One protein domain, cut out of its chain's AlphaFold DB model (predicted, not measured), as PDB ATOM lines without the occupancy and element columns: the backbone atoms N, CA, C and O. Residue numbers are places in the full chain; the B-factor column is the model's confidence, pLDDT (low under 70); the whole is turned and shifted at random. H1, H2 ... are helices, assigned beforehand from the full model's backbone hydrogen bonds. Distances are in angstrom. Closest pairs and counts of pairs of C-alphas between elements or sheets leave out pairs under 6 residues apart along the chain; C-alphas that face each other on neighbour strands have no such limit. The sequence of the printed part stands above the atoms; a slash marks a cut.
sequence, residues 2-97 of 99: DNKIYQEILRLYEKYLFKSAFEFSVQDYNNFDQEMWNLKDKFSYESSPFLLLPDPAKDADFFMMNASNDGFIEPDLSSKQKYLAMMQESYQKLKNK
ATOM      1  N   ASP A   2      -5.568 -35.110 -32.936       65.56
ATOM      2  CA  ASP A   2      -4.626 -34.172 -32.315       65.56
ATOM      3  C   ASP A   2      -3.380 -33.871 -33.159       65.56
ATOM      4  O   ASP A   2      -3.085 -32.713 -33.423       65.56
ATOM      5  N   ASN A   3      -2.701 -34.883 -33.712       80.75
ATOM      6  CA  ASN A   3      -1.516 -34.627 -34.545       80.75
ATOM      7  C   ASN A   3      -1.843 -33.768 -35.793       80.75
ATOM      8  O   ASN A   3      -1.072 -32.895 -36.166       80.75
ATOM      9  N   LYS A   4      -3.029 -33.917 -36.407       89.38
ATOM     10  CA  LYS A   4      -3.399 -33.106 -37.583       89.38
ATOM     11  C   LYS A   4      -3.656 -31.639 -37.227       89.38
ATOM     12  O   LYS A   4      -3.234 -30.776 -37.988       89.38
ATOM     13  N   ILE A   5      -4.309 -31.357 -36.095       91.38
ATOM     14  CA  ILE A   5      -4.515 -29.971 -35.647       91.38
ATOM     15  C   ILE A   5      -3.186 -29.327 -35.239       91.38
ATOM     16  O   ILE A   5      -2.938 -28.194 -35.633       91.38
ATOM     17  N   TYR A   6      -2.272 -30.057 -34.583       91.31
ATOM     18  CA  TYR A   6      -0.925 -29.549 -34.289       91.31
ATOM     19  C   TYR A   6      -0.151 -29.159 -35.555       91.31
ATOM     20  O   TYR A   6       0.455 -28.091 -35.593       91.31
ATOM     21  N   GLN A   7      -0.206 -29.977 -36.611       92.94
ATOM     22  CA  GLN A   7       0.440 -29.643 -37.887       92.94
ATOM     23  C   GLN A   7      -0.162 -28.388 -38.535       92.94
ATOM     24  O   GLN A   7       0.571 -27.572 -39.088       92.94
ATOM     25  N   GLU A   8      -1.481 -28.204 -38.458       95.56
ATOM     26  CA  GLU A   8      -2.129 -26.988 -38.960       95.56
ATOM     27  C   GLU A   8      -1.744 -25.758 -38.132       95.56
ATOM     28  O   GLU A   8      -1.427 -24.726 -38.714       95.56
ATOM     29  N   ILE A   9      -1.666 -25.877 -36.803       95.19
ATOM     30  CA  ILE A   9      -1.171 -24.801 -35.935       95.19
ATOM     31  C   ILE A   9       0.251 -24.403 -36.351       95.19
ATOM     32  O   ILE A   9       0.507 -23.224 -36.572       95.19
ATOM     33  N   LEU A  10       1.167 -25.362 -36.533       95.38
ATOM     34  CA  LEU A  10       2.538 -25.069 -36.976       95.38
ATOM     35  C   LEU A  10       2.567 -24.315 -38.319       95.38
ATOM     36  O   LEU A  10       3.338 -23.368 -38.467       95.38
ATOM     37  N   ARG A  11       1.680 -24.661 -39.263       96.62
ATOM     38  CA  ARG A  11       1.539 -23.934 -40.539       96.62
ATOM     39  C   ARG A  11       1.057 -22.497 -40.350       96.62
ATOM     40  O   ARG A  11       1.533 -21.610 -41.054       96.62
ATOM     41  N   LEU A  12       0.138 -22.245 -39.414       97.50
ATOM     42  CA  LEU A  12      -0.317 -20.883 -39.109       97.50
ATOM     43  C   LEU A  12       0.811 -20.031 -38.517       97.50
ATOM     44  O   LEU A  12       0.961 -18.872 -38.905       97.50
ATOM     45  N   TYR A  13       1.644 -20.609 -37.645       96.69
ATOM     46  CA  TYR A  13       2.837 -19.928 -37.132       96.69
ATOM     47  C   TYR A  13       3.785 -19.527 -38.265       96.69
ATOM     48  O   TYR A  13       4.211 -18.377 -38.339       96.69
ATOM     49  N   GLU A  14       4.092 -20.453 -39.169       96.12
ATOM     50  CA  GLU A  14       4.982 -20.186 -40.304       96.12
ATOM     51  C   GLU A  14       4.398 -19.130 -41.255       96.12
ATOM     52  O   GLU A  14       5.124 -18.272 -41.751       96.12
ATOM     53  N   LYS A  15       3.078 -19.145 -41.469       97.12
ATOM     54  CA  LYS A  15       2.380 -18.200 -42.352       97.12
ATOM     55  C   LYS A  15       2.378 -16.766 -41.813       97.12
ATOM     56  O   LYS A  15       2.570 -15.825 -42.587       97.12
ATOM     57  N   TYR A  16       2.135 -16.593 -40.515       96.88
ATOM     58  CA  TYR A  16       1.855 -15.276 -39.931       96.88
ATOM     59  C   TYR A  16       2.981 -14.716 -39.065       96.88
ATOM     60  O   TYR A  16       3.146 -13.500 -38.996       96.88
ATOM     61  N   LEU A  17       3.769 -15.576 -38.422       94.06
ATOM     62  CA  LEU A  17       4.656 -15.190 -37.318       94.06
ATOM     63  C   LEU A  17       6.142 -15.307 -37.678       94.06
ATOM     64  O   LEU A  17       7.004 -14.839 -36.937       94.06
ATOM     65  N   PHE A  18       6.476 -15.899 -38.827       94.25
ATOM     66  CA  PHE A  18       7.849 -15.962 -39.345       94.25
ATOM     67  C   PHE A  18       8.134 -14.769 -40.264       94.25
ATOM     68  O   PHE A  18       8.548 -14.909 -41.412       94.25
ATOM     69  N   LYS A  19       7.887 -13.573 -39.728       94.62
ATOM     70  CA  LYS A  19       8.103 -12.283 -40.388       94.62
ATOM     71  C   LYS A  19       9.040 -11.428 -39.550       94.62
ATOM     72  O   LYS A  19       9.158 -11.634 -38.340       94.62
ATOM     73  N   SER A  20       9.701 -10.452 -40.168       96.88
ATOM     74  CA  SER A  20      10.398  -9.435 -39.381       96.88
ATOM     75  C   SER A  20       9.383  -8.542 -38.656       96.88
ATOM     76  O   SER A  20       8.267  -8.338 -39.128       96.88
ATOM     77  N   ALA A  21       9.771  -7.950 -37.525       96.94
ATOM     78  CA  ALA A  21       8.891  -7.035 -36.793       96.94
ATOM     79  C   ALA A  21       8.525  -5.767 -37.593       96.94
ATOM     80  O   ALA A  21       7.533  -5.116 -37.283       96.94
ATOM     81  N   PHE A  22       9.308  -5.415 -38.619       96.69
ATOM     82  CA  PHE A  22       8.989  -4.312 -39.527       96.69
ATOM     83  C   PHE A  22       7.866  -4.667 -40.509       96.69
ATOM     84  O   PHE A  22       7.105  -3.788 -40.898       96.69
ATOM     85  N   GLU A  23       7.767  -5.937 -40.902       97.12
ATOM     86  CA  GLU A  23       6.763  -6.434 -41.852       97.12
ATOM     87  C   GLU A  23       5.502  -6.949 -41.159       97.12
ATOM     88  O   GLU A  23       4.423  -6.913 -41.746       97.12
ATOM     89  N   PHE A  24       5.635  -7.450 -39.931       97.81
ATOM     90  CA  PHE A  24       4.511  -7.931 -39.144       97.81
ATOM     91  C   PHE A  24       3.535  -6.793 -38.838       97.81
ATOM     92  O   PHE A  24       3.946  -5.711 -38.403       97.81
ATOM     93  N   SER A  25       2.250  -7.059 -39.047       97.69
ATOM     94  CA  SER A  25       1.164  -6.099 -38.856       97.69
ATOM     95  C   SER A  25       0.127  -6.585 -37.848       97.69
ATOM     96  O   SER A  25       0.015  -7.785 -37.585       97.69
ATOM     97  N   VAL A  26      -0.713  -5.674 -37.347       97.38
ATOM     98  CA  VAL A  26      -1.898  -6.060 -36.561       97.38
ATOM     99  C   VAL A  26      -2.838  -6.971 -37.360       97.38
ATOM    100  O   VAL A  26      -3.503  -7.836 -36.799       97.38
ATOM    101  N   GLN A  27      -2.845  -6.856 -38.691       98.06
ATOM    102  CA  GLN A  27      -3.637  -7.741 -39.540       98.06
ATOM    103  C   GLN A  27      -3.101  -9.178 -39.535       98.06
ATOM    104  O   GLN A  27      -3.894 -10.114 -39.580       98.06
ATOM    105  N   ASP A  28      -1.783  -9.379 -39.463       98.19
ATOM    106  CA  ASP A  28      -1.204 -10.721 -39.328       98.19
ATOM    107  C   ASP A  28      -1.600 -11.363 -37.995       98.19
ATOM    108  O   ASP A  28      -1.947 -12.543 -37.969       98.19
ATOM    109  N   TYR A  29      -1.604 -10.575 -36.913       97.69
ATOM    110  CA  TYR A  29      -2.113 -10.995 -35.607       97.69
ATOM    111  C   TYR A  29      -3.591 -11.413 -35.684       97.69
ATOM    112  O   TYR A  29      -3.925 -12.550 -35.351       97.69
ATOM    113  N   ASN A  30      -4.454 -10.537 -36.206       97.94
ATOM    114  CA  ASN A  30      -5.893 -10.791 -36.308       97.94
ATOM    115  C   ASN A  30      -6.203 -12.001 -37.208       97.94
ATOM    116  O   ASN A  30      -7.055 -12.826 -36.883       97.94
ATOM    117  N   ASN A  31      -5.488 -12.144 -38.329       98.25
ATOM    118  CA  ASN A  31      -5.647 -13.288 -39.227       98.25
ATOM    119  C   ASN A  31      -5.196 -14.598 -38.571       98.25
ATOM    120  O   ASN A  31      -5.824 -15.637 -38.785       98.25
ATOM    121  N   PHE A  32      -4.114 -14.567 -37.786       97.50
ATOM    122  CA  PHE A  32      -3.666 -15.726 -37.023       97.50
ATOM    123  C   PHE A  32      -4.721 -16.151 -35.994       97.50
ATOM    124  O   PHE A  32      -5.069 -17.331 -35.964       97.50
ATOM    125  N   ASP A  33      -5.263 -15.215 -35.206       95.94
ATOM    126  CA  ASP A  33      -6.313 -15.505 -34.218       95.94
ATOM    127  C   ASP A  33      -7.557 -16.114 -34.881       95.94
ATOM    128  O   ASP A  33      -8.021 -17.195 -34.503       95.94
ATOM    129  N   GLN A  34      -8.034 -15.485 -35.956       96.88
ATOM    130  CA  GLN A  34      -9.190 -15.969 -36.699       96.88
ATOM    131  C   GLN A  34      -8.959 -17.374 -37.275       96.88
ATOM    132  O   GLN A  34      -9.826 -18.245 -37.164       96.88
ATOM    133  N   GLU A  35      -7.804 -17.634 -37.894       97.50
ATOM    134  CA  GLU A  35      -7.515 -18.964 -38.437       97.50
ATOM    135  C   GLU A  35      -7.314 -20.014 -37.345       97.50
ATOM    136  O   GLU A  35      -7.730 -21.157 -37.544       97.50
ATOM    137  N   MET A  36      -6.769 -19.645 -36.184       95.19
ATOM    138  CA  MET A  36      -6.713 -20.522 -35.016       95.19
ATOM    139  C   MET A  36      -8.117 -20.919 -34.556       95.19
ATOM    140  O   MET A  36      -8.365 -22.107 -34.340       95.19
ATOM    141  N   TRP A  37      -9.058 -19.974 -34.474       95.25
ATOM    142  CA  TRP A  37     -10.459 -20.280 -34.167       95.25
ATOM    143  C   TRP A  37     -11.112 -21.179 -35.217       95.25
ATOM    144  O   TRP A  37     -11.802 -22.130 -34.849       95.25
ATOM    145  N   ASN A  38     -10.827 -20.975 -36.504       95.75
ATOM    146  CA  ASN A  38     -11.352 -21.823 -37.582       95.75
ATOM    147  C   ASN A  38     -10.904 -23.294 -37.466       95.75
ATOM    148  O   ASN A  38     -11.588 -24.194 -37.966       95.75
ATOM    149  N   LEU A  39      -9.778 -23.579 -36.793       94.12
ATOM    150  CA  LEU A  39      -9.356 -24.959 -36.521       94.12
ATOM    151  C   LEU A  39     -10.344 -25.696 -35.613       94.12
ATOM    152  O   LEU A  39     -10.471 -26.916 -35.734       94.12
ATOM    153  N   LYS A  40     -11.057 -24.970 -34.743       91.56
ATOM    154  CA  LYS A  40     -12.092 -25.533 -33.873       91.56
ATOM    155  C   LYS A  40     -13.154 -26.248 -34.700       91.56
ATOM    156  O   LYS A  40     -13.385 -27.438 -34.501       91.56
ATOM    157  N   ASP A  41     -13.726 -25.553 -35.678       90.62
ATOM    158  CA  ASP A  41     -14.786 -26.096 -36.529       90.62
ATOM    159  C   ASP A  41     -14.240 -27.166 -37.478       90.62
ATOM    160  O   ASP A  41     -14.814 -28.252 -37.599       90.62
ATOM    161  N   LYS A  42     -13.073 -26.909 -38.088       92.38
ATOM    162  CA  LYS A  42     -12.414 -27.827 -39.033       92.38
ATOM    163  C   LYS A  42     -12.128 -29.204 -38.431       92.38
ATOM    164  O   LYS A  42     -12.191 -30.206 -39.143       92.38
ATOM    165  N   PHE A  43     -11.785 -29.258 -37.146       90.12
ATOM    166  CA  PHE A  43     -11.475 -30.500 -36.438       90.12
ATOM    167  C   PHE A  43     -12.543 -30.900 -35.417       90.12
ATOM    168  O   PHE A  43     -12.314 -31.843 -34.664       90.12
ATOM    169  N   SER A  44     -13.692 -30.215 -35.390       87.50
ATOM    170  CA  SER A  44     -14.761 -30.436 -34.405       87.50
ATOM    171  C   SER A  44     -14.230 -30.497 -32.964       87.50
ATOM    172  O   SER A  44     -14.636 -31.346 -32.171       87.50
ATOM    173  N   TYR A  45     -13.267 -29.630 -32.642       83.31
ATOM    174  CA  TYR A  45     -12.630 -29.580 -31.332       83.31
ATOM    175  C   TYR A  45     -13.552 -28.833 -30.361       83.31
ATOM    176  O   TYR A  45     -13.930 -27.693 -30.614       83.31
ATOM    177  N   GLU A  46     -13.962 -29.462 -29.260       83.56
ATOM    178  CA  GLU A  46     -14.925 -28.837 -28.333       83.56
ATOM    179  C   GLU A  46     -14.324 -27.621 -27.612       83.56
ATOM    180  O   GLU A  46     -14.981 -26.593 -27.414       83.56
ATOM    181  N   SER A  47     -13.041 -27.729 -27.276       87.56
ATOM    182  CA  SER A  47     -12.278 -26.725 -26.543       87.56
ATOM    183  C   SER A  47     -11.650 -25.670 -27.459       87.56
ATOM    184  O   SER A  47     -11.596 -25.814 -28.677       87.56
ATOM    185  N   SER A  48     -11.141 -24.588 -26.866       90.00
ATOM    186  CA  SER A  48     -10.368 -23.587 -27.606       90.00
ATOM    187  C   SER A  48      -9.057 -24.191 -28.145       90.00
ATOM    188  O   SER A  48      -8.292 -24.755 -27.354       90.00
ATOM    189  N   PRO A  49      -8.743 -24.043 -29.450       90.44
ATOM    190  CA  PRO A  49      -7.459 -24.463 -30.023       90.44
ATOM    191  C   PRO A  49      -6.247 -23.795 -29.359       90.44
ATOM    192  O   PRO A  49      -5.155 -24.360 -29.357       90.44
ATOM    193  N   PHE A  50      -6.434 -22.637 -28.720       91.44
ATOM    194  CA  PHE A  50      -5.382 -21.943 -27.975       91.44
ATOM    195  C   PHE A  50      -4.909 -22.714 -26.735       91.44
ATOM    196  O   PHE A  50      -3.774 -22.531 -26.302       91.44
ATOM    197  N   LEU A  51      -5.713 -23.640 -26.194       91.06
ATOM    198  CA  LEU A  51      -5.284 -24.518 -25.094       91.06
ATOM    199  C   LEU A  51      -4.184 -25.505 -25.510       91.06
ATOM    200  O   LEU A  51      -3.491 -26.050 -24.652       91.06
ATOM    201  N   LEU A  52      -4.008 -25.730 -26.815       91.00
ATOM    202  CA  LEU A  52      -2.943 -26.575 -27.360       91.00
ATOM    203  C   LEU A  52      -1.587 -25.854 -27.378       91.00
ATOM    204  O   LEU A  52      -0.535 -26.506 -27.463       91.00
ATOM    205  N   LEU A  53      -1.604 -24.520 -27.287       92.06
ATOM    206  CA  LEU A  53      -0.411 -23.692 -27.339       92.06
ATOM    207  C   LEU A  53       0.331 -23.679 -25.987       92.06
ATOM    208  O   LEU A  53      -0.296 -23.633 -24.925       92.06
ATOM    209  N   PRO A  54       1.674 -23.704 -26.008       92.56
ATOM    210  CA  PRO A  54       2.507 -23.427 -24.840       92.56
ATOM    211  C   PRO A  54       2.233 -22.056 -24.202       92.56
ATOM    212  O   PRO A  54       1.835 -21.114 -24.883       92.56
ATOM    213  N   ASP A  55       2.533 -21.923 -22.907       91.81
ATOM    214  CA  ASP A  55       2.262 -20.699 -22.135       91.81
ATOM    215  C   ASP A  55       2.848 -19.400 -22.722       91.81
ATOM    216  O   ASP A  55       2.125 -18.404 -22.702       91.81
ATOM    217  N   PRO A  56       4.048 -19.373 -23.353       93.19
ATOM    218  CA  PRO A  56       4.538 -18.157 -24.005       93.19
ATOM    219  C   PRO A  56       3.571 -17.558 -25.031       93.19
ATOM    220  O   PRO A  56       3.528 -16.341 -25.168       93.19
ATOM    221  N   ALA A  57       2.769 -18.372 -25.730       93.06
ATOM    222  CA  ALA A  57       1.770 -17.842 -26.658       93.06
ATOM    223  C   ALA A  57       0.592 -17.167 -25.946       93.06
ATOM    224  O   ALA A  57       0.054 -16.199 -26.469       93.06
ATOM    225  N   LYS A  58       0.208 -17.643 -24.756       91.19
ATOM    226  CA  LYS A  58      -0.868 -17.026 -23.963       91.19
ATOM    227  C   LYS A  58      -0.434 -15.657 -23.447       91.19
ATOM    228  O   LYS A  58      -1.174 -14.686 -23.564       91.19
ATOM    229  N   ASP A  59       0.793 -15.574 -22.936       93.12
ATOM    230  CA  ASP A  59       1.362 -14.310 -22.468       93.12
ATOM    231  C   ASP A  59       1.583 -13.330 -23.633       93.12
ATOM    232  O   ASP A  59       1.376 -12.123 -23.485       93.12
ATOM    233  N   ALA A  60       1.986 -13.844 -24.803       94.62
ATOM    234  CA  ALA A  60       2.156 -13.048 -26.014       94.62
ATOM    235  C   ALA A  60       0.828 -12.450 -26.488       94.62
ATOM    236  O   ALA A  60       0.791 -11.271 -26.833       94.62
ATOM    237  N   ASP A  61      -0.245 -13.240 -26.482       93.56
ATOM    238  CA  ASP A  61      -1.578 -12.793 -26.877       93.56
ATOM    239  C   ASP A  61      -2.087 -11.670 -25.966       93.56
ATOM    240  O   ASP A  61      -2.384 -10.577 -26.445       93.56
ATOM    241  N   PHE A  62      -2.027 -11.858 -24.641       92.31
ATOM    242  CA  PHE A  62      -2.386 -10.807 -23.682       92.31
ATOM    243  C   PHE A  62      -1.571  -9.524 -23.895       92.31
ATOM    244  O   PHE A  62      -2.097  -8.409 -23.848       92.31
ATOM    245  N   PHE A  63      -0.266  -9.665 -24.127       94.00
ATOM    246  CA  PHE A  63       0.598  -8.527 -24.405       94.00
ATOM    247  C   PHE A  63       0.187  -7.799 -25.697       94.00
ATOM    248  O   PHE A  63       0.098  -6.569 -25.706       94.00
ATOM    249  N   MET A  64      -0.081  -8.546 -26.770       96.12
ATOM    250  CA  MET A  64      -0.447  -7.994 -28.071       96.12
ATOM    251  C   MET A  64      -1.819  -7.324 -28.047       96.12
ATOM    252  O   MET A  64      -1.936  -6.222 -28.576       96.12
ATOM    253  N   MET A  65      -2.825  -7.903 -27.385       95.56
ATOM    254  CA  MET A  65      -4.137  -7.264 -27.205       95.56
ATOM    255  C   MET A  65      -4.002  -5.882 -26.559       95.56
ATOM    256  O   MET A  65      -4.528  -4.899 -27.072       95.56
ATOM    257  N   ASN A  66      -3.209  -5.762 -25.491       95.94
ATOM    258  CA  ASN A  66      -2.978  -4.467 -24.849       95.94
ATOM    259  C   ASN A  66      -2.234  -3.481 -25.764       95.94
ATOM    260  O   ASN A  66      -2.596  -2.308 -25.834       95.94
ATOM    261  N   ALA A  67      -1.202  -3.941 -26.479       96.44
ATOM    262  CA  ALA A  67      -0.404  -3.088 -27.362       96.44
ATOM    263  C   ALA A  67      -1.160  -2.640 -28.627       96.44
ATOM    264  O   ALA A  67      -0.864  -1.584 -29.182       96.44
ATOM    265  N   SER A  68      -2.125  -3.441 -29.076       96.56
ATOM    266  CA  SER A  68      -2.937  -3.201 -30.272       96.56
ATOM    267  C   SER A  68      -4.331  -2.655 -29.967       96.56
ATOM    268  O   SER A  68      -5.124  -2.516 -30.895       96.56
ATOM    269  N   ASN A  69      -4.649  -2.340 -28.704       95.62
ATOM    270  CA  ASN A  69      -6.008  -2.006 -28.266       95.62
ATOM    271  C   ASN A  69      -7.017  -3.018 -28.835       95.62
ATOM    272  O   ASN A  69      -7.810  -2.670 -29.700       95.62
ATOM    273  N   ASP A  70      -6.909  -4.279 -28.421       93.81
ATOM    274  CA  ASP A  70      -7.727  -5.410 -28.881       93.81
ATOM    275  C   ASP A  70      -7.692  -5.640 -30.405       93.81
ATOM    276  O   ASP A  70      -8.702  -5.955 -31.033       93.81
ATOM    277  N   GLY A  71      -6.524  -5.465 -31.027       95.06
ATOM    278  CA  GLY A  71      -6.333  -5.680 -32.463       95.06
ATOM    279  C   GLY A  71      -6.835  -4.538 -33.355       95.06
ATOM    280  O   GLY A  71      -6.862  -4.699 -34.579       95.06
ATOM    281  N   PHE A  72      -7.226  -3.392 -32.784       95.94
ATOM    282  CA  PHE A  72      -7.732  -2.235 -33.535       95.94
ATOM    283  C   PHE A  72      -6.644  -1.284 -34.043       95.94
ATOM    284  O   PHE A  72      -6.876  -0.574 -35.025       95.94
ATOM    285  N   ILE A  73      -5.481  -1.229 -33.390       96.69
ATOM    286  CA  ILE A  73      -4.381  -0.331 -33.759       96.69
ATOM    287  C   ILE A  73      -3.090  -1.094 -34.021       96.69
ATOM    288  O   ILE A  73      -2.831  -2.150 -33.451       96.69
ATOM    289  N   GLU A  74      -2.254  -0.514 -34.876       97.69
ATOM    290  CA  GLU A  74      -0.932  -1.047 -35.166       97.69
ATOM    291  C   GLU A  74      -0.003  -0.863 -33.949       97.69
ATOM    292  O   GLU A  74       0.227   0.279 -33.539       97.69
ATOM    293  N   PRO A  75       0.553  -1.947 -33.373       96.88
ATOM    294  CA  PRO A  75       1.491  -1.846 -32.261       96.88
ATOM    295  C   PRO A  75       2.791  -1.158 -32.672       96.88
ATOM    296  O   PRO A  75       3.212  -1.208 -33.832       96.88
ATOM    297  N   ASP A  76       3.505  -0.596 -31.700       97.44
ATOM    298  CA  ASP A  76       4.866  -0.124 -31.931       97.44
ATOM    299  C   ASP A  76       5.837  -1.284 -32.248       97.44
ATOM    300  O   ASP A  76       5.580  -2.463 -31.982       97.44
ATOM    301  N   LEU A  77       7.003  -0.944 -32.805       97.56
ATOM    302  CA  LEU A  77       8.012  -1.923 -33.212       97.56
ATOM    303  C   LEU A  77       8.509  -2.807 -32.053       97.56
ATOM    304  O   LEU A  77       8.744  -3.997 -32.262       97.56
ATOM    305  N   SER A  78       8.676  -2.252 -30.849       97.19
ATOM    306  CA  SER A  78       9.154  -3.007 -29.682       97.19
ATOM    307  C   SER A  78       8.123  -4.049 -29.254       97.19
ATOM    308  O   SER A  78       8.471  -5.201 -28.977       97.19
ATOM    309  N   SER A  79       6.848  -3.675 -29.295       97.25
ATOM    310  CA  SER A  79       5.730  -4.565 -29.017       97.25
ATOM    311  C   SER A  79       5.667  -5.713 -30.027       97.25
ATOM    312  O   SER A  79       5.619  -6.884 -29.638       97.25
ATOM    313  N   LYS A  80       5.801  -5.426 -31.326       98.12
ATOM    314  CA  LYS A  80       5.883  -6.474 -32.359       98.12
ATOM    315  C   LYS A  80       7.052  -7.429 -32.132       98.12
ATOM    316  O   LYS A  80       6.873  -8.642 -32.194       98.12
ATOM    317  N   GLN A  81       8.243  -6.899 -31.843       98.00
ATOM    318  CA  GLN A  81       9.436  -7.712 -31.578       98.00
ATOM    319  C   GLN A  81       9.220  -8.665 -30.404       98.00
ATOM    320  O   GLN A  81       9.529  -9.853 -30.511       98.00
ATOM    321  N   LYS A  82       8.664  -8.157 -29.301       97.69
ATOM    322  CA  LYS A  82       8.397  -8.961 -28.108       97.69
ATOM    323  C   LYS A  82       7.386 -10.069 -28.390       97.69
ATOM    324  O   LYS A  82       7.646 -11.221 -28.049       97.69
ATOM    325  N   TYR A  83       6.277  -9.738 -29.048       97.94
ATOM    326  CA  TYR A  83       5.265 -10.719 -29.431       97.94
ATOM    327  C   TYR A  83       5.847 -11.827 -30.311       97.94
ATOM    328  O   TYR A  83       5.721 -13.006 -29.981       97.94
ATOM    329  N   LEU A  84       6.556 -11.464 -31.384       98.00
ATOM    330  CA  LEU A  84       7.153 -12.437 -32.298       98.00
ATOM    331  C   LEU A  84       8.176 -13.337 -31.600       98.00
ATOM    332  O   LEU A  84       8.192 -14.538 -31.858       98.00
ATOM    333  N   ALA A  85       8.988 -12.799 -30.687       97.62
ATOM    334  CA  ALA A  85       9.945 -13.594 -29.918       97.62
ATOM    335  C   ALA A  85       9.247 -14.649 -29.041       97.62
ATOM    336  O   ALA A  85       9.632 -15.819 -29.046       97.62
ATOM    337  N   MET A  86       8.182 -14.260 -28.334       97.50
ATOM    338  CA  MET A  86       7.411 -15.173 -27.480       97.50
ATOM    339  C   MET A  86       6.654 -16.224 -28.303       97.50
ATOM    340  O   MET A  86       6.625 -17.403 -27.944       97.50
ATOM    341  N   MET A  87       6.104 -15.833 -29.455       97.38
ATOM    342  CA  MET A  87       5.476 -16.774 -30.380       97.38
ATOM    343  C   MET A  87       6.501 -17.741 -30.988       97.38
ATOM    344  O   MET A  87       6.235 -18.937 -31.086       97.38
ATOM    345  N   GLN A  88       7.706 -17.291 -31.334       96.31
ATOM    346  CA  GLN A  88       8.769 -18.189 -31.798       96.31
ATOM    347  C   GLN A  88       9.182 -19.192 -30.713       96.31
ATOM    348  O   GLN A  88       9.356 -20.373 -31.015       96.31
ATOM    349  N   GLU A  89       9.274 -18.768 -29.452       96.50
ATOM    350  CA  GLU A  89       9.512 -19.682 -28.329       96.50
ATOM    351  C   GLU A  89       8.397 -20.737 -28.217       96.50
ATOM    352  O   GLU A  89       8.674 -21.937 -28.100       96.50
ATOM    353  N   SER A  90       7.137 -20.305 -28.309       95.62
ATOM    354  CA  SER A  90       5.971 -21.192 -28.328       95.62
ATOM    355  C   SER A  90       6.029 -22.196 -29.488       95.62
ATOM    356  O   SER A  90       5.841 -23.394 -29.273       95.62
ATOM    357  N   TYR A  91       6.372 -21.749 -30.700       95.62
ATOM    358  CA  TYR A  91       6.533 -22.618 -31.869       95.62
ATOM    359  C   TYR A  91       7.574 -23.710 -31.627       95.62
ATOM    360  O   TYR A  91       7.301 -24.882 -31.881       95.62
ATOM    361  N   GLN A  92       8.752 -23.359 -31.099       94.44
ATOM    362  CA  GLN A  92       9.798 -24.351 -30.826       94.44
ATOM    363  C   GLN A  92       9.347 -25.361 -29.769       94.44
ATOM    364  O   GLN A  92       9.563 -26.562 -29.926       94.44
ATOM    365  N   LYS A  93       8.662 -24.899 -28.714       94.12
ATOM    366  CA  LYS A  93       8.072 -25.782 -27.699       94.12
ATOM    367  C   LYS A  93       7.028 -26.720 -28.304       94.12
ATOM    368  O   LYS A  93       7.034 -27.904 -27.985       94.12
ATOM    369  N   LEU A  94       6.163 -26.216 -29.183       92.25
ATOM    370  CA  LEU A  94       5.133 -27.009 -29.855       92.25
ATOM    371  C   LEU A  94       5.742 -28.046 -30.806       92.25
ATOM    372  O   LEU A  94       5.358 -29.209 -30.762       92.25
ATOM    373  N   LYS A  95       6.722 -27.639 -31.617       90.94
ATOM    374  CA  LYS A  95       7.425 -28.497 -32.582       90.94
ATOM    375  C   LYS A  95       8.196 -29.635 -31.913       90.94
ATOM    376  O   LYS A  95       8.303 -30.714 -32.485       90.94
ATOM    377  N   ASN A  96       8.721 -29.390 -30.713       87.56
ATOM    378  CA  ASN A  96       9.517 -30.356 -29.960       87.56
ATOM    379  C   ASN A  96       8.692 -31.195 -28.966       87.56
ATOM    380  O   ASN A  96       9.278 -31.994 -28.231       87.56
ATOM    381  N   LYS A  97       7.358 -31.043 -28.910       79.81
ATOM    382  CA  LYS A  97       6.517 -31.958 -28.126       79.81
ATOM    383  C   LYS A  97       6.620 -33.373 -28.725       79.81
ATOM    384  O   LYS A  97       6.462 -33.518 -29.937       79.81
TER     385      LYS A  97
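This is residues 2 to 97 of the 99 residues of an uncharacterized protein of Candidatus Saccharibacteria bacterium (UniProt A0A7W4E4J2). Four long helices make a four-cornered bundle of two helical hairpins side by side, H1 with H2 and H4 with H5, joined most closely where H1 meets H5. The short H3 packs on residues 36 to 40 of H2, and the H2 and H4 side is looser. The printed part has 96 residues with five named helices, H1 to H5 in order, and no named strand; its class is all helix. It is compact, with a radius of gyration of the C-alphas of 12.7 A and spans of 35 by 26 by 20 A.

H1, residues 2 to 16, and H2, residues 26 to 42, form a hairpin: they touch at C-alphas 16 and 28, 5.5 A apart and their closest, at a shallow tilt of 17 degrees, opposite ways. H3, residues 49 to 52, touches H2 through residues 36 to 40 alone; the closest C-alphas, of Lys 40 and Pro 49, are 6.1 A apart. H4, residues 55 to 67, and H5, residues 77 to 95, form a hairpin and touch, closest at C-alphas 60 and 83, 5.2 A, at a shallow tilt of 21 degrees, opposite ways. H5 touches H1 with residues 87 to 95 alone, closest at C-alphas 10 and 91, 6.9 A, at a shallow tilt of 27 degrees, opposite ways. H2 and H4 are near each other; H1 and H4 are apart, as are H2 and H5. Every O i to N i+4 pair is within hydrogen-bond range in H1, H4 and H5; in H2 11 of 13 are, and H3 is too short for such a pair.

H1 begins at C-alpha 2 (-4.626, -34.172, -32.315) and is 21.4 A long; H2 is 24.3 A, H3 5.7 A and H4 18.6 A. H5, 26.6 A, ends at C-alpha 95 (7.425, -28.497, -32.582).

The C-alphas of Ser 44 and Ser 78, the two farthest apart, are 36.7 A apart. The printed part has no cut and no long link; the link from H3 to H4 is tight. The mean pLDDT of the printed part is 94.1, and residue 2 alone is under 70.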